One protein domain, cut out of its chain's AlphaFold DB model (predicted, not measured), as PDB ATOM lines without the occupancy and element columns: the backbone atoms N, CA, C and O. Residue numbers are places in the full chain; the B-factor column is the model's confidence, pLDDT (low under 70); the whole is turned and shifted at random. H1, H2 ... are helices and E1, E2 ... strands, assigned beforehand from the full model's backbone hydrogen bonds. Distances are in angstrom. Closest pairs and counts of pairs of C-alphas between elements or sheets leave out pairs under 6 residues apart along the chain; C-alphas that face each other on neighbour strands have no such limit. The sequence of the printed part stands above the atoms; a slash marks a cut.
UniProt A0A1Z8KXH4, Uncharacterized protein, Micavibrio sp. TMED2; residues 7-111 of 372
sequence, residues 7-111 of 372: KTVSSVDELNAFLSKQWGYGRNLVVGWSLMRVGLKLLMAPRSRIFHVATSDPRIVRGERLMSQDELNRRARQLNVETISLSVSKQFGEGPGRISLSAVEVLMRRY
ATOM      1  N   LYS A   7      21.311  32.010 108.142       66.44
ATOM      2  CA  LYS A   7      22.065  33.077 107.510       66.44
ATOM      3  C   LYS A   7      21.718  34.401 108.174       66.44
ATOM      4  O   LYS A   7      20.568  34.841 108.145       66.44
ATOM      5  N   THR A   8      22.733  35.019 108.763       75.25
ATOM      6  CA  THR A   8      22.650  36.366 109.326       75.25
ATOM      7  C   THR A   8      23.019  37.387 108.256       75.25
ATOM      8  O   THR A   8      24.011  37.210 107.554       75.25
ATOM      9  N   VAL A   9      22.214  38.439 108.135       77.50
ATOM     10  CA  VAL A   9      22.430  39.574 107.236       77.50
ATOM     11  C   VAL A   9      22.607  40.844 108.072       77.50
ATOM     12  O   VAL A   9      21.822  41.119 108.976       77.50
ATOM     13  N   SER A  10      23.640  41.630 107.790       76.00
ATOM     14  CA  SER A  10      24.033  42.818 108.560       76.00
ATOM     15  C   SER A  10      23.907  44.132 107.780       76.00
ATOM     16  O   SER A  10      24.078  45.224 108.336       76.00
ATOM     17  N   SER A  11      23.600  44.051 106.484       82.06
ATOM     18  CA  SER A  11      23.498  45.196 105.577       82.06
ATOM     19  C   SER A  11      22.567  44.912 104.392       82.06
ATOM     20  O   SER A  11      22.231  43.765 104.094       82.06
ATOM     21  N   VAL A  12      22.166  45.975 103.686       83.62
ATOM     22  CA  VAL A  12      21.420  45.866 102.419       83.62
ATOM     23  C   VAL A  12      22.257  45.157 101.345       83.62
ATOM     24  O   VAL A  12      21.706  44.411 100.540       83.62
ATOM     25  N   ASP A  13      23.583  45.310 101.366       85.38
ATOM     26  CA  ASP A  13      24.484  44.664 100.405       85.38
ATOM     27  C   ASP A  13      24.560  43.149 100.608       85.38
ATOM     28  O   ASP A  13      24.501  42.383  99.644       85.38
ATOM     29  N   GLU A  14      24.613  42.691 101.860       87.69
ATOM     30  CA  GLU A  14      24.548  41.262 102.175       87.69
ATOM     31  C   GLU A  14      23.187  40.662 101.799       87.69
ATOM     32  O   GLU A  14      23.123  39.540 101.282       87.69
ATOM     33  N   LEU A  15      22.098  41.421 101.994       88.56
ATOM     34  CA  LEU A  15      20.768  41.026 101.532       88.56
ATOM     35  C   LEU A  15      20.728  40.920 100.005       88.56
ATOM     36  O   LEU A  15      20.206  39.946  99.469       88.56
ATOM     37  N   ASN A  16      21.325  41.880  99.299       89.31
ATOM     38  CA  ASN A  16      21.412  41.876  97.843       89.31
ATOM     39  C   ASN A  16      22.216  40.671  97.332       89.31
ATOM     40  O   ASN A  16      21.766  39.974  96.426       89.31
ATOM     41  N   ALA A  17      23.364  40.371  97.945       88.75
ATOM     42  CA  ALA A  17      24.169  39.199  97.601       88.75
ATOM     43  C   ALA A  17      23.399  37.887  97.834       88.75
ATOM     44  O   ALA A  17      23.470  36.961  97.021       88.75
ATOM     45  N   PHE A  18      22.627  37.809  98.924       91.06
ATOM     46  CA  PHE A  18      21.749  36.674  99.180       91.06
ATOM     47  C   PHE A  18      20.662  36.535  98.106       91.06
ATOM     48  O   PHE A  18      20.533  35.462  97.513       91.06
ATOM     49  N   LEU A  19      19.926  37.612  97.823       91.38
ATOM     50  CA  LEU A  19      18.867  37.624  96.815       91.38
ATOM     51  C   LEU A  19      19.408  37.279  95.428       91.38
ATOM     52  O   LEU A  19      18.812  36.457  94.744       91.38
ATOM     53  N   SER A  20      20.574  37.805  95.048       89.50
ATOM     54  CA  SER A  20      21.237  37.486  93.780       89.50
ATOM     55  C   SER A  20      21.507  35.985  93.626       89.50
ATOM     56  O   SER A  20      21.231  35.402  92.574       89.50
ATOM     57  N   LYS A  21      21.983  35.329  94.696       90.31
ATOM     58  CA  LYS A  21      22.207  33.876  94.711       90.31
ATOM     59  C   LYS A  21      20.893  33.104  94.563       90.31
ATOM     60  O   LYS A  21      20.833  32.175  93.762       90.31
ATOM     61  N   GLN A  22      19.850  33.485  95.304       92.12
ATOM     62  CA  GLN A  22      18.555  32.787  95.284       92.12
ATOM     63  C   GLN A  22      17.749  33.027  94.003       92.12
ATOM     64  O   GLN A  22      17.055  32.126  93.527       92.12
ATOM     65  N   TRP A  23      17.870  34.219  93.418       92.12
ATOM     66  CA  TRP A  23      17.280  34.588  92.132       92.12
ATOM     67  C   TRP A  23      17.724  33.633  91.023       92.12
ATOM     68  O   TRP A  23      16.929  33.277  90.152       92.12
ATOM     69  N   GLY A  24      18.975  33.155  91.088       89.12
ATOM     70  CA  GLY A  24      19.454  32.059  90.250       89.12
ATOM     71  C   GLY A  24      19.303  32.361  88.760       89.12
ATOM     72  O   GLY A  24      18.727  31.557  88.032       89.12
ATOM     73  N   TYR A  25      19.773  33.537  88.332       85.69
ATOM     74  CA  TYR A  25      19.689  34.018  86.945       85.69
ATOM     75  C   TYR A  25      18.249  34.130  86.409       85.69
ATOM     76  O   TYR A  25      17.985  33.862  85.240       85.69
ATOM     77  N   GLY A  26      17.297  34.490  87.273       86.75
ATOM     78  CA  GLY A  26      15.888  34.647  86.905       86.75
ATOM     79  C   GLY A  26      15.065  33.370  87.008       86.75
ATOM     80  O   GLY A  26      13.892  33.370  86.636       86.75
ATOM     81  N   ARG A  27      15.638  32.279  87.535       90.88
ATOM     82  CA  ARG A  27      14.888  31.051  87.824       90.88
ATOM     83  C   ARG A  27      13.808  31.293  88.876       90.88
ATOM     84  O   ARG A  27      12.689  30.803  88.712       90.88
ATOM     85  N   ASN A  28      14.144  32.044  89.924       94.44
ATOM     86  CA  ASN A  28      13.241  32.388  91.015       94.44
ATOM     87  C   ASN A  28      13.065  33.899  91.095       94.44
ATOM     88  O   ASN A  28      14.009  34.643  90.850       94.44
ATOM     89  N   LEU A  29      11.882  34.349  91.496       95.06
ATOM     90  CA  LEU A  29      11.595  35.762  91.717       95.06
ATOM     91  C   LEU A  29      11.079  35.964  93.136       95.06
ATOM     92  O   LEU A  29      10.466  35.065  93.718       95.06
ATOM     93  N   VAL A  30      11.328  37.148  93.678       95.88
ATOM     94  CA  VAL A  30      10.718  37.596  94.926       95.88
ATOM     95  C   VAL A  30       9.230  37.833  94.680       95.88
ATOM     96  O   VAL A  30       8.839  38.508  93.731       95.88
ATOM     97  N   VAL A  31       8.403  37.258  95.548       96.94
ATOM     98  CA  VAL A  31       6.951  37.482  95.575       96.94
ATOM     99  C   VAL A  31       6.590  38.404  96.726       96.94
ATOM    100  O   VAL A  31       5.721  39.253  96.577       96.94
ATOM    101  N   GLY A  32       7.272  38.277  97.860       97.00
ATOM    102  CA  GLY A  32       7.042  39.144  99.003       97.00
ATOM    103  C   GLY A  32       8.014  38.881 100.138       97.00
ATOM    104  O   GLY A  32       8.800  37.932 100.107       97.00
ATOM    105  N   TRP A  33       7.949  39.724 101.155       96.62
ATOM    106  CA  TRP A  33       8.719  39.605 102.381       96.62
ATOM    107  C   TRP A  33       7.919  40.158 103.563       96.62
ATOM    108  O   TRP A  33       6.990  40.939 103.388       96.62
ATOM    109  N   SER A  34       8.260  39.743 104.777       95.62
ATOM    110  CA  SER A  34       7.630  40.235 106.004       95.62
ATOM    111  C   SER A  34       8.660  40.417 107.110       95.62
ATOM    112  O   SER A  34       9.598  39.623 107.220       95.62
ATOM    113  N   LEU A  35       8.440  41.390 107.989       92.44
ATOM    114  CA  LEU A  35       9.254  41.560 109.189       92.44
ATOM    115  C   LEU A  35       8.991  40.448 110.212       92.44
ATOM    116  O   LEU A  35       7.853  40.025 110.437       92.44
ATOM    117  N   MET A  36      10.063  39.999 110.857       87.56
ATOM    118  CA  MET A  36      10.033  39.110 112.014       87.56
ATOM    119  C   MET A  36      10.556  39.858 113.246       87.56
ATOM    120  O   MET A  36      11.183  40.908 113.128       87.56
ATOM    121  N   ARG A  37      10.340  39.297 114.447       79.94
ATOM    122  CA  ARG A  37      10.928  39.844 115.689       79.94
ATOM    123  C   ARG A  37      12.454  39.946 115.601       79.94
ATOM    124  O   ARG A  37      13.034  40.894 116.112       79.94
ATOM    125  N   VAL A  38      13.077  38.964 114.947       78.88
ATOM    126  CA  VAL A  38      14.515  38.914 114.680       78.88
ATOM    127  C   VAL A  38      14.699  38.599 113.200       78.88
ATOM    128  O   VAL A  38      14.671  37.441 112.794       78.88
ATOM    129  N   GLY A  39      14.835  39.644 112.385       87.12
ATOM    130  CA  GLY A  39      15.089  39.527 110.952       87.12
ATOM    131  C   GLY A  39      13.852  39.594 110.060       87.12
ATOM    132  O   GLY A  39      12.907  40.330 110.349       87.12
ATOM    133  N   LEU A  40      13.882  38.881 108.934       92.75
ATOM    134  CA  LEU A  40      12.818  38.903 107.933       92.75
ATOM    135  C   LEU A  40      12.499  37.503 107.406       92.75
ATOM    136  O   LEU A  40      13.331  36.597 107.413       92.75
ATOM    137  N   LYS A  41      11.280  37.357 106.900       94.81
ATOM    138  CA  LYS A  41      10.812  36.184 106.169       94.81
ATOM    139  C   LYS A  41      10.670  36.563 104.702       94.81
ATOM    140  O   LYS A  41      10.072  37.589 104.394       94.81
ATOM    141  N   LEU A  42      11.219  35.754 103.813       96.50
ATOM    142  CA  LEU A  42      11.251  35.988 102.377       96.50
ATOM    143  C   LEU A  42      10.458  34.901 101.654       96.50
ATOM    144  O   LEU A  42      10.603  33.717 101.951       96.50
ATOM    145  N   LEU A  43       9.663  35.295 100.667       97.62
ATOM    146  CA  LEU A  43       8.999  34.384  99.747       97.62
ATOM    147  C   LEU A  43       9.581  34.569  98.348       97.62
ATOM    148  O   LEU A  43       9.371  35.601  97.706       97.62
ATOM    149  N   MET A  44      10.287  33.546  97.873       97.06
ATOM    150  CA  MET A  44      10.721  33.435  96.484       97.06
ATOM    151  C   MET A  44      10.101  32.193  95.858       97.06
ATOM    152  O   MET A  44       9.982  31.161  96.516       97.06
ATOM    153  N   ALA A  45       9.723  32.280  94.588       97.06
ATOM    154  CA  ALA A  45       9.132  31.159  93.870       97.06
ATOM    155  C   ALA A  45       9.684  31.045  92.444       97.06
ATOM    156  O   ALA A  45      10.097  32.056  91.865       97.06
ATOM    157  N   PRO A  46       9.672  29.836  91.849       96.44
ATOM    158  CA  PRO A  46      10.006  29.663  90.444       96.44
ATOM    159  C   PRO A  46       9.099  30.512  89.552       96.44
ATOM    160  O   PRO A  46       7.877  30.515  89.734       96.44
ATOM    161  N   ARG A  47       9.678  31.173  88.543       93.38
ATOM    162  CA  ARG A  47       8.938  32.071  87.634       93.38
ATOM    163  C   ARG A  47       7.694  31.427  87.005       93.38
ATOM    164  O   ARG A  47       6.667  32.079  86.874       93.38
ATOM    165  N   SER A  48       7.751  30.132  86.680       93.56
ATOM    166  CA  SER A  48       6.624  29.401  86.085       93.56
ATOM    167  C   SER A  48       5.409  29.330  87.009       93.56
ATOM    168  O   SER A  48       4.282  29.491  86.551       93.56
ATOM    169  N   ARG A  49       5.624  29.140  88.316       95.94
ATOM    170  CA  ARG A  49       4.535  29.104  89.302       95.94
ATOM    171  C   ARG A  49       3.941  30.483  89.533       95.94
ATOM    172  O   ARG A  49       2.731  30.601  89.672       95.94
ATOM    173  N   ILE A  50       4.786  31.512  89.534       95.50
ATOM    174  CA  ILE A  50       4.352  32.905  89.664       95.50
ATOM    175  C   ILE A  50       3.387  33.260  88.536       95.50
ATOM    176  O   ILE A  50       2.277  33.685  88.826       95.50
ATOM    177  N   PHE A  51       3.762  33.023  87.275       93.31
ATOM    178  CA  PHE A  51       2.890  33.336  86.139       93.31
ATOM    179  C   PHE A  51       1.604  32.507  86.126       93.31
ATOM    180  O   PHE A  51       0.536  33.033  85.819       93.31
ATOM    181  N   HIS A  52       1.681  31.232  86.519       94.25
ATOM    182  CA  HIS A  52       0.496  30.388  86.634       94.25
ATOM    183  C   HIS A  52      -0.509  30.944  87.657       94.25
ATOM    184  O   HIS A  52      -1.681  31.110  87.335       94.25
ATOM    185  N   VAL A  53      -0.051  31.295  88.865       95.69
ATOM    186  CA  VAL A  53      -0.935  31.793  89.935       95.69
ATOM    187  C   VAL A  53      -1.384  33.236  89.687       95.69
ATOM    188  O   VAL A  53      -2.532  33.564  89.982       95.69
ATOM    189  N   ALA A  54      -0.530  34.087  89.105       93.88
ATOM    190  CA  ALA A  54      -0.833  35.500  88.848       93.88
ATOM    191  C   ALA A  54      -2.076  35.706  87.967       93.88
ATOM    192  O   ALA A  54      -2.758  36.713  88.120       93.88
ATOM    193  N   THR A  55      -2.408  34.733  87.111       88.25
ATOM    194  CA  THR A  55      -3.624  34.755  86.277       88.25
ATOM    195  C   THR A  55      -4.903  34.747  87.124       88.25
ATOM    196  O   THR A  55      -5.868  35.429  86.802       88.25
ATOM    197  N   SER A  56      -4.912  33.985  88.222       92.75
ATOM    198  CA  SER A  56      -6.045  33.905  89.158       92.75
ATOM    199  C   SER A  56      -5.936  34.871  90.338       92.75
ATOM    200  O   SER A  56      -6.933  35.177  90.983       92.75
ATOM    201  N   ASP A  57      -4.721  35.323  90.652       94.06
ATOM    202  CA  ASP A  57      -4.435  36.135  91.830       94.06
ATOM    203  C   ASP A  57      -3.382  37.212  91.514       94.06
ATOM    204  O   ASP A  57      -2.183  37.032  91.776       94.06
ATOM    205  N   PRO A  58      -3.808  38.358  90.951       92.25
ATOM    206  CA  PRO A  58      -2.893  39.399  90.485       92.25
ATOM    207  C   PRO A  58      -2.015  40.000  91.590       92.25
ATOM    208  O   PRO A  58      -0.942  40.538  91.321       92.25
ATOM    209  N   ARG A  59      -2.399  39.864  92.868       92.31
ATOM    210  CA  ARG A  59      -1.608  40.337  94.019       92.31
ATOM    211  C   ARG A  59      -0.216  39.696  94.087       92.31
ATOM    212  O   ARG A  59       0.704  40.302  94.638       92.31
ATOM    213  N   ILE A  60      -0.029  38.519  93.479       94.75
ATOM    214  CA  ILE A  60       1.286  37.879  93.330       94.75
ATOM    215  C   ILE A  60       2.288  38.801  92.626       94.75
ATOM    216  O   ILE A  60       3.461  38.797  92.988       94.75
ATOM    217  N   VAL A  61       1.833  39.633  91.687       94.44
ATOM    218  CA  VAL A  61       2.671  40.556  90.903       94.44
ATOM    219  C   VAL A  61       2.316  42.032  91.121       94.44
ATOM    220  O   VAL A  61       3.083  42.898  90.725       94.44
ATOM    221  N   ARG A  62       1.214  42.359  91.807       92.62
ATOM    222  CA  ARG A  62       0.773  43.748  92.054       92.62
ATOM    223  C   ARG A  62       1.036  44.239  93.472       92.62
ATOM    224  O   ARG A  62       0.879  43.484  94.434       92.62
ATOM    225  N   GLY A  63       1.372  45.520  93.606       90.31
ATOM    226  CA  GLY A  63       1.539  46.212  94.890       90.31
ATOM    227  C   GLY A  63       2.880  45.955  95.582       90.31
ATOM    228  O   GLY A  63       3.785  45.329  95.021       90.31
ATOM    229  N   GLU A  64       3.002  46.421  96.823       91.94
ATOM    230  CA  GLU A  64       4.227  46.293  97.619       91.94
ATOM    231  C   GLU A  64       4.577  44.833  97.919       91.94
ATOM    232  O   GLU A  64       3.704  43.964  98.041       91.94
ATOM    233  N   ARG A  65       5.877  44.551  98.004       95.38
ATOM    234  CA  ARG A  65       6.400  43.228  98.349       95.38
ATOM    235  C   ARG A  65       6.411  43.013  99.856       95.38
ATOM    236  O   ARG A  65       6.374  41.861 100.278       95.38
ATOM    237  N   LEU A  66       6.423  44.078 100.656       95.56
ATOM    238  CA  LEU A  66       6.192  43.986 102.092       95.56
ATOM    239  C   LEU A  66       4.751  43.522 102.366       95.56
ATOM    240  O   LEU A  66       3.784  44.094 101.871       95.56
ATOM    241  N   MET A  67       4.618  42.454 103.146       95.44
ATOM    242  CA  MET A  67       3.356  41.787 103.458       95.44
ATOM    243  C   MET A  67       3.283  41.447 104.946       95.44
ATOM    244  O   MET A  67       4.305  41.309 105.630       95.44
ATOM    245  N   SER A  68       2.066  41.237 105.450       95.38
ATOM    246  CA  SER A  68       1.888  40.589 106.751       95.38
ATOM    247  C   SER A  68       2.378  39.138 106.693       95.38
ATOM    248  O   SER A  68       2.403  38.514 105.628       95.38
ATOM    249  N   GLN A  69       2.753  38.564 107.839       94.75
ATOM    250  CA  GLN A  69       3.183  37.160 107.885       94.75
ATOM    251  C   GLN A  69       2.072  36.202 107.423       94.75
ATOM    252  O   GLN A  69       2.358  35.214 106.746       94.75
ATOM    253  N   ASP A  70       0.811  36.509 107.732       95.50
ATOM    254  CA  ASP A  70      -0.338  35.697 107.318       95.50
ATOM    255  C   ASP A  70      -0.578  35.755 105.812       95.50
ATOM    256  O   ASP A  70      -0.847  34.723 105.187       95.50
ATOM    257  N   GLU A  71      -0.452  36.943 105.210       95.38
ATOM    258  CA  GLU A  71      -0.500  37.087 103.757       95.38
ATOM    259  C   GLU A  71       0.656  36.308 103.125       95.38
ATOM    260  O   GLU A  71       0.407  35.444 102.285       95.38
ATOM    261  N   LEU A  72       1.892  36.494 103.600       96.38
ATOM    262  CA  LEU A  72       3.068  35.797 103.074       96.38
ATOM    263  C   LEU A  72       2.910  34.264 103.129       96.38
ATOM    264  O   LEU A  72       3.169  33.576 102.143       96.38
ATOM    265  N   ASN A  73       2.420  33.720 104.249       95.69
ATOM    266  CA  ASN A  73       2.169  32.283 104.417       95.69
ATOM    267  C   ASN A  73       1.036  31.770 103.511       95.69
ATOM    268  O   ASN A  73       1.075  30.636 103.026       95.69
ATOM    269  N   ARG A  74       0.001  32.582 103.273       95.81
ATOM    270  CA  ARG A  74      -1.073  32.258 102.322       95.81
ATOM    271  C   ARG A  74      -0.526  32.172 100.898       95.81
ATOM    272  O   ARG A  74      -0.782  31.175 100.226       95.81
ATOM    273  N   ARG A  75       0.275  33.157 100.479       95.94
ATOM    274  CA  ARG A  75       0.935  33.182  99.162       95.94
ATOM    275  C   ARG A  75       1.897  32.005  98.985       95.94
ATOM    276  O   ARG A  75       1.898  31.373  97.933       95.94
ATOM    277  N   ALA A  76       2.653  31.658 100.025       97.00
ATOM    278  CA  ALA A  76       3.545  30.499 100.027       97.00
ATOM    279  C   ALA A  76       2.793  29.187  99.739       97.00
ATOM    280  O   ALA A  76       3.208  28.414  98.875       97.00
ATOM    281  N   ARG A  77       1.631  28.981 100.382       96.50
ATOM    282  CA  ARG A  77       0.754  27.824 100.126       96.50
ATOM    283  C   ARG A  77       0.198  27.811  98.703       96.50
ATOM    284  O   ARG A  77       0.258  26.772  98.058       96.50
ATOM    285  N   GLN A  78      -0.282  28.951  98.196       95.56
ATOM    286  CA  GLN A  78      -0.776  29.063  96.813       95.56
ATOM    287  C   GLN A  78       0.306  28.712  95.779       95.56
ATOM    288  O   GLN A  78       0.037  28.032  94.795       95.56
ATOM    289  N   LEU A  79       1.546  29.141  96.021       96.56
ATOM    290  CA  LEU A  79       2.693  28.860  95.153       96.56
ATOM    291  C   LEU A  79       3.329  27.482  95.412       96.56
ATOM    292  O   LEU A  79       4.247  27.084  94.688       96.56
ATOM    293  N   ASN A  80       2.859  26.756  96.433       96.25
ATOM    294  CA  ASN A  80       3.406  25.487  96.908       96.25
ATOM    295  C   ASN A  80       4.928  25.545  97.172       96.25
ATOM    296  O   ASN A  80       5.685  24.663  96.759       96.25
ATOM    297  N   VAL A  81       5.400  26.639  97.774       96.50
ATOM    298  CA  VAL A  81       6.815  26.850  98.122       96.50
ATOM    299  C   VAL A  81       6.962  27.193  99.597       96.50
ATOM    300  O   VAL A  81       6.059  27.752 100.217       96.50
ATOM    301  N   GLU A  82       8.133  26.898 100.147       95.38
ATOM    302  CA  GLU A  82       8.499  27.328 101.488       95.38
ATOM    303  C   GLU A  82       9.060  28.752 101.479       95.38
ATOM    304  O   GLU A  82       9.672  29.223 100.519       95.38
ATOM    305  N   THR A  83       8.857  29.447 102.588       95.69
ATOM    306  CA  THR A  83       9.480  30.741 102.864       95.69
ATOM    307  C   THR A  83      10.874  30.566 103.453       95.69
ATOM    308  O   THR A  83      11.099  29.642 104.230       95.69
ATOM    309  N   ILE A  84      11.760  31.525 103.207       94.44
ATOM    310  CA  ILE A  84      13.116  31.550 103.750       94.44
ATOM    311  C   ILE A  84      13.184  32.540 104.916       94.44
ATOM    312  O   ILE A  84      12.856  33.714 104.752       94.44
ATOM    313  N   SER A  85      13.628  32.090 106.087       92.81
ATOM    314  CA  SER A  85      13.890  32.970 107.231       92.81
ATOM    315  C   SER A  85      15.338  33.446 107.224       92.81
ATOM    316  O   SER A  85      16.261  32.641 107.121       92.81
ATOM    317  N   LEU A  86      15.531  34.756 107.356       90.12
ATOM    318  CA  LEU A  86      16.837  35.398 107.450       90.12
ATOM    319  C   LEU A  86      16.933  36.131 108.782       90.12
ATOM    320  O   LEU A  86      16.111  37.003 109.070       90.12
ATOM    321  N   SER A  87      17.955  35.811 109.569       86.06
ATOM    322  CA  SER A  87      18.282  36.583 110.766       86.06
ATOM    323  C   SER A  87      18.941  37.889 110.340       86.06
ATOM    324  O   SER A  87      19.754  37.902 109.418       86.06
ATOM    325  N   VAL A  88      18.624  38.996 111.005       80.94
ATOM    326  CA  VAL A  88      19.261  40.287 110.719       80.94
ATOM    327  C   VAL A  88      19.894  40.812 111.994       80.94
ATOM    328  O   VAL A  88      19.237  40.857 113.031       80.94
ATOM    329  N   SER A  89      21.180  41.161 111.933       76.00
ATOM    330  CA  SER A  89      21.938  41.608 113.111       76.00
ATOM    331  C   SER A  89      21.687  43.072 113.477       76.00
ATOM    332  O   SER A  89      21.995  43.488 114.591       76.00
ATOM    333  N   LYS A  90      21.102  43.852 112.563       78.31
ATOM    334  CA  LYS A  90      20.688  45.244 112.777       78.31
ATOM    335  C   LYS A  90      19.170  45.362 112.837       78.31
ATOM    336  O   LYS A  90      18.449  44.625 112.170       78.31
ATOM    337  N   GLN A  91      18.684  46.331 113.606       80.25
ATOM    338  CA  GLN A  91      17.259  46.653 113.628       80.25
ATOM    339  C   GLN A  91      16.828  47.294 112.305       80.25
ATOM    340  O   GLN A  91      17.571  48.072 111.699       80.25
ATOM    341  N   PHE A  92      15.601  46.995 111.887       83.00
ATOM    342  CA  PHE A  92      14.944  47.741 110.821       83.00
ATOM    343  C   PHE A  92      14.402  49.070 111.345       83.00
ATOM    344  O   PHE A  92      13.988  49.167 112.501       83.00
ATOM    345  N   GLY A  93      14.374  50.078 110.480       79.62
ATOM    346  CA  GLY A  93      13.773  51.376 110.764       79.62
ATOM    347  C   GLY A  93      14.626  52.539 110.279       79.62
ATOM    348  O   GLY A  93      15.668  52.349 109.654       79.62
ATOM    349  N   GLU A  94      14.171  53.745 110.594       78.50
ATOM    350  CA  GLU A  94      14.866  54.982 110.250       78.50
ATOM    351  C   GLU A  94      15.937  55.325 111.301       78.50
ATOM    352  O   GLU A  94      15.750  55.083 112.503       78.50
ATOM    353  N   GLY A  95      17.064  55.877 110.839       75.38
ATOM    354  CA  GLY A  95      18.169  56.370 111.670       75.38
ATOM    355  C   GLY A  95      19.518  55.647 111.485       75.38
ATOM    356  O   GLY A  95      19.592  54.594 110.846       75.38
ATOM    357  N   PRO A  96      20.615  56.206 112.039       74.12
ATOM    358  CA  PRO A  96      21.958  55.643 111.907       74.12
ATOM    359  C   PRO A  96      22.052  54.206 112.433       74.12
ATOM    360  O   PRO A  96      21.533  53.884 113.498       74.12
ATOM    361  N   GLY A  97      22.732  53.331 111.687       76.31
ATOM    362  CA  GLY A  97      22.951  51.937 112.091       76.31
ATOM    363  C   GLY A  97      21.741  51.007 111.930       76.31
ATOM    364  O   GLY A  97      21.838  49.839 112.303       76.31
ATOM    365  N   ARG A  98      20.631  51.483 111.354       83.25
ATOM    366  CA  ARG A  98      19.449  50.673 111.027       83.25
ATOM    367  C   ARG A  98      19.353  50.376 109.534       83.25
ATOM    368  O   ARG A  98      19.965  51.046 108.706       83.25
ATOM    369  N   ILE A  99      18.589  49.341 109.193       83.50
ATOM    370  CA  ILE A  99      18.266  49.003 107.804       83.50
ATOM    371  C   ILE A  99      16.914  49.639 107.455       83.50
ATOM    372  O   ILE A  99      15.890  49.255 108.023       83.50
ATOM    373  N   SER A 100      16.899  50.601 106.525       87.88
ATOM    374  CA  SER A 100      15.649  51.249 106.098       87.88
ATOM    375  C   SER A 100      14.749  50.262 105.354       87.88
ATOM    376  O   SER A 100      15.192  49.539 104.457       87.88
ATOM    377  N   LEU A 101      13.461  50.264 105.705       89.19
ATOM    378  CA  LEU A 101      12.452  49.418 105.066       89.19
ATOM    379  C   LEU A 101      12.262  49.783 103.593       89.19
ATOM    380  O   LEU A 101      12.101  48.894 102.762       89.19
ATOM    381  N   SER A 102      12.351  51.073 103.262       87.00
ATOM    382  CA  SER A 102      12.236  51.552 101.881       87.00
ATOM    383  C   SER A 102      13.373  51.021 101.002       87.00
ATOM    384  O   SER A 102      13.137  50.561  99.886       87.00
ATOM    385  N   ALA A 103      14.601  50.990 101.530       87.06
ATOM    386  CA  ALA A 103      15.756  50.429 100.838       87.06
ATOM    387  C   ALA A 103      15.596  48.918 100.598       87.06
ATOM    388  O   ALA A 103      15.940  48.424  99.522       87.06
ATOM    389  N   VAL A 104      15.035  48.188 101.570       90.38
ATOM    390  CA  VAL A 104      14.723  46.759 101.417       90.38
ATOM    391  C   VAL A 104      13.628  46.553 100.377       90.38
ATOM    392  O   VAL A 104      13.796  45.713  99.502       90.38
ATOM    393  N   GLU A 105      12.550  47.335 100.402       91.31
ATOM    394  CA  GLU A 105      11.468  47.228  99.418       91.31
ATOM    395  C   GLU A 105      11.976  47.476  97.989       91.31
ATOM    396  O   GLU A 105      11.717  46.676  97.089       91.31
ATOM    397  N   VAL A 106      12.784  48.521  97.777       88.00
ATOM    398  CA  VAL A 106      13.430  48.796  96.480       88.00
ATOM    399  C   VAL A 106      14.294  47.616  96.027       88.00
ATOM    400  O   VAL A 106      14.258  47.224  94.856       88.00
ATOM    401  N   LEU A 107      15.054  47.019  96.948       90.12
ATOM    402  CA  LEU A 107      15.871  45.846  96.661       90.12
ATOM    403  C   LEU A 107      15.014  44.618  96.309       90.12
ATOM    404  O   LEU A 107      15.317  43.923  95.346       90.12
ATOM    405  N   MET A 108      13.929  44.361  97.039       92.62
ATOM    406  CA  MET A 108      13.020  43.239  96.783       92.62
ATOM    407  C   MET A 108      12.337  43.374  95.421       92.62
ATOM    408  O   MET A 108      12.294  42.410  94.649       92.62
ATOM    409  N   ARG A 109      11.877  44.583  95.073       90.88
ATOM    410  CA  ARG A 109      11.280  44.874  93.761       90.88
ATOM    411  C   ARG A 109      12.252  44.588  92.615       90.88
ATOM    412  O   ARG A 109      11.816  44.055  91.601       90.88
ATOM    413  N   ARG A 110      13.561  44.818  92.795       88.69
ATOM    414  CA  ARG A 110      14.606  44.487  91.801       88.69
ATOM    415  C   ARG A 110      14.652  43.001  91.432       88.69
ATOM    416  O   ARG A 110      15.028  42.661  90.320       88.69
ATOM    417  N   TYR A 111      14.276  42.114  92.347       91.94
ATOM    418  CA  TYR A 111      14.235  40.668  92.109       91.94
ATOM    419  C   TYR A 111      12.813  40.146  91.861       91.94
ATOM    420  O   TYR A 111      12.594  38.935  91.881       91.94
TER     421      TYR A 111
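AT A GLANCE: This is residues 7 to 111 of the 372 residues of an uncharacterized protein of Micavibrio sp. TMED2 (UniProt A0A1Z8KXH4). A small twisted sheet of three strands is the middle of the domain, with helices over both faces: H3 covers E1 on one face, H4 covers E1 on the other with H1 beside it, and H2 packs at the end where E1 begins and E2 ends. Long loops, residues 55 to 68 and 89 to 100, reach the two ends of the longest axis. The printed part has 105 residues, in the order H1, E1, E2, H2, H3, E3, H4; the sheet runs E1, E2, E3, all antiparallel, and the class is mixed, helices and strands. The whole is compact, with a radius of gyration of the C-alphas of 13.3 A, and only just elongated, spanning 42 by 28 by 20 A.

IN THESE COORDINATES: In the sheet, E1 is residues 28 to 35, 20.7 A long, and bends by 55 degrees at residue 31; E2 is residues 40 to 46, 20.0 A; E3 is residues 84 to 88, 12.8 A. C-alpha 28 stands at (13.241, 32.388, 91.015). H1 is residues 12 to 23, 15.8 A long, from C-alpha 12 at (21.420, 45.866, 102.419). H2 is residues 47 to 54, 10.4 A. H3 is residues 69 to 78 and H4 residues 101 to 110, each 14.3 A; C-alpha 110 is at (14.606, 44.487, 91.801).

HOW THE PARTS SIT: The sheet is only just strongly twisted, its C-alphas lying up to 4.3 A off the best plane. E1 and E2 form a hairpin at 161 degrees, with N 31 and O 43 2.9 A apart, within hydrogen-bond range. E2 and E3 are antiparallel at 147 degrees, with N 42 and O 84 at 2.8 A. Residues 8 to 9 pair with residues 87 to 88 of E3, parallel. The domain has three layers, helices on both faces of a sheet: H1 and H4 on one face, H2 and H3 on the other. H3 runs along the strands over E1 at a height over the sheet of 8.8 A; the closest C-alphas are those of Ser 34 and Gln 69, 5.7 A. H4 runs along E1 at a height over the sheet of 9.9 A, with the C-alphas of Val 30 and Met 108 closest, 6.4 A. H1, with residues 12 to 16 alone, touches H4 at a shallow tilt of 28 degrees, the same way; the closest C-alphas, of Val 12 and Val 104, are 6.8 A apart. H2 is on the sheet, and the closest C-alphas of H2 and E1 are those of Arg 47 and Asn 28, 5.5 A apart; H3 and H4 are apart. In H1, H2, H3 and H4 every O i to N i+4 pair is within hydrogen-bond range.

THE WHOLE: The C-alphas farthest apart are those of Ser 56 and Pro 96, 42.1 A. The printed part has no cut. The links H2 to H3 and E3 to H4 are long. The mean pLDDT of the printed part is 90.1, and residue 7 is under 70.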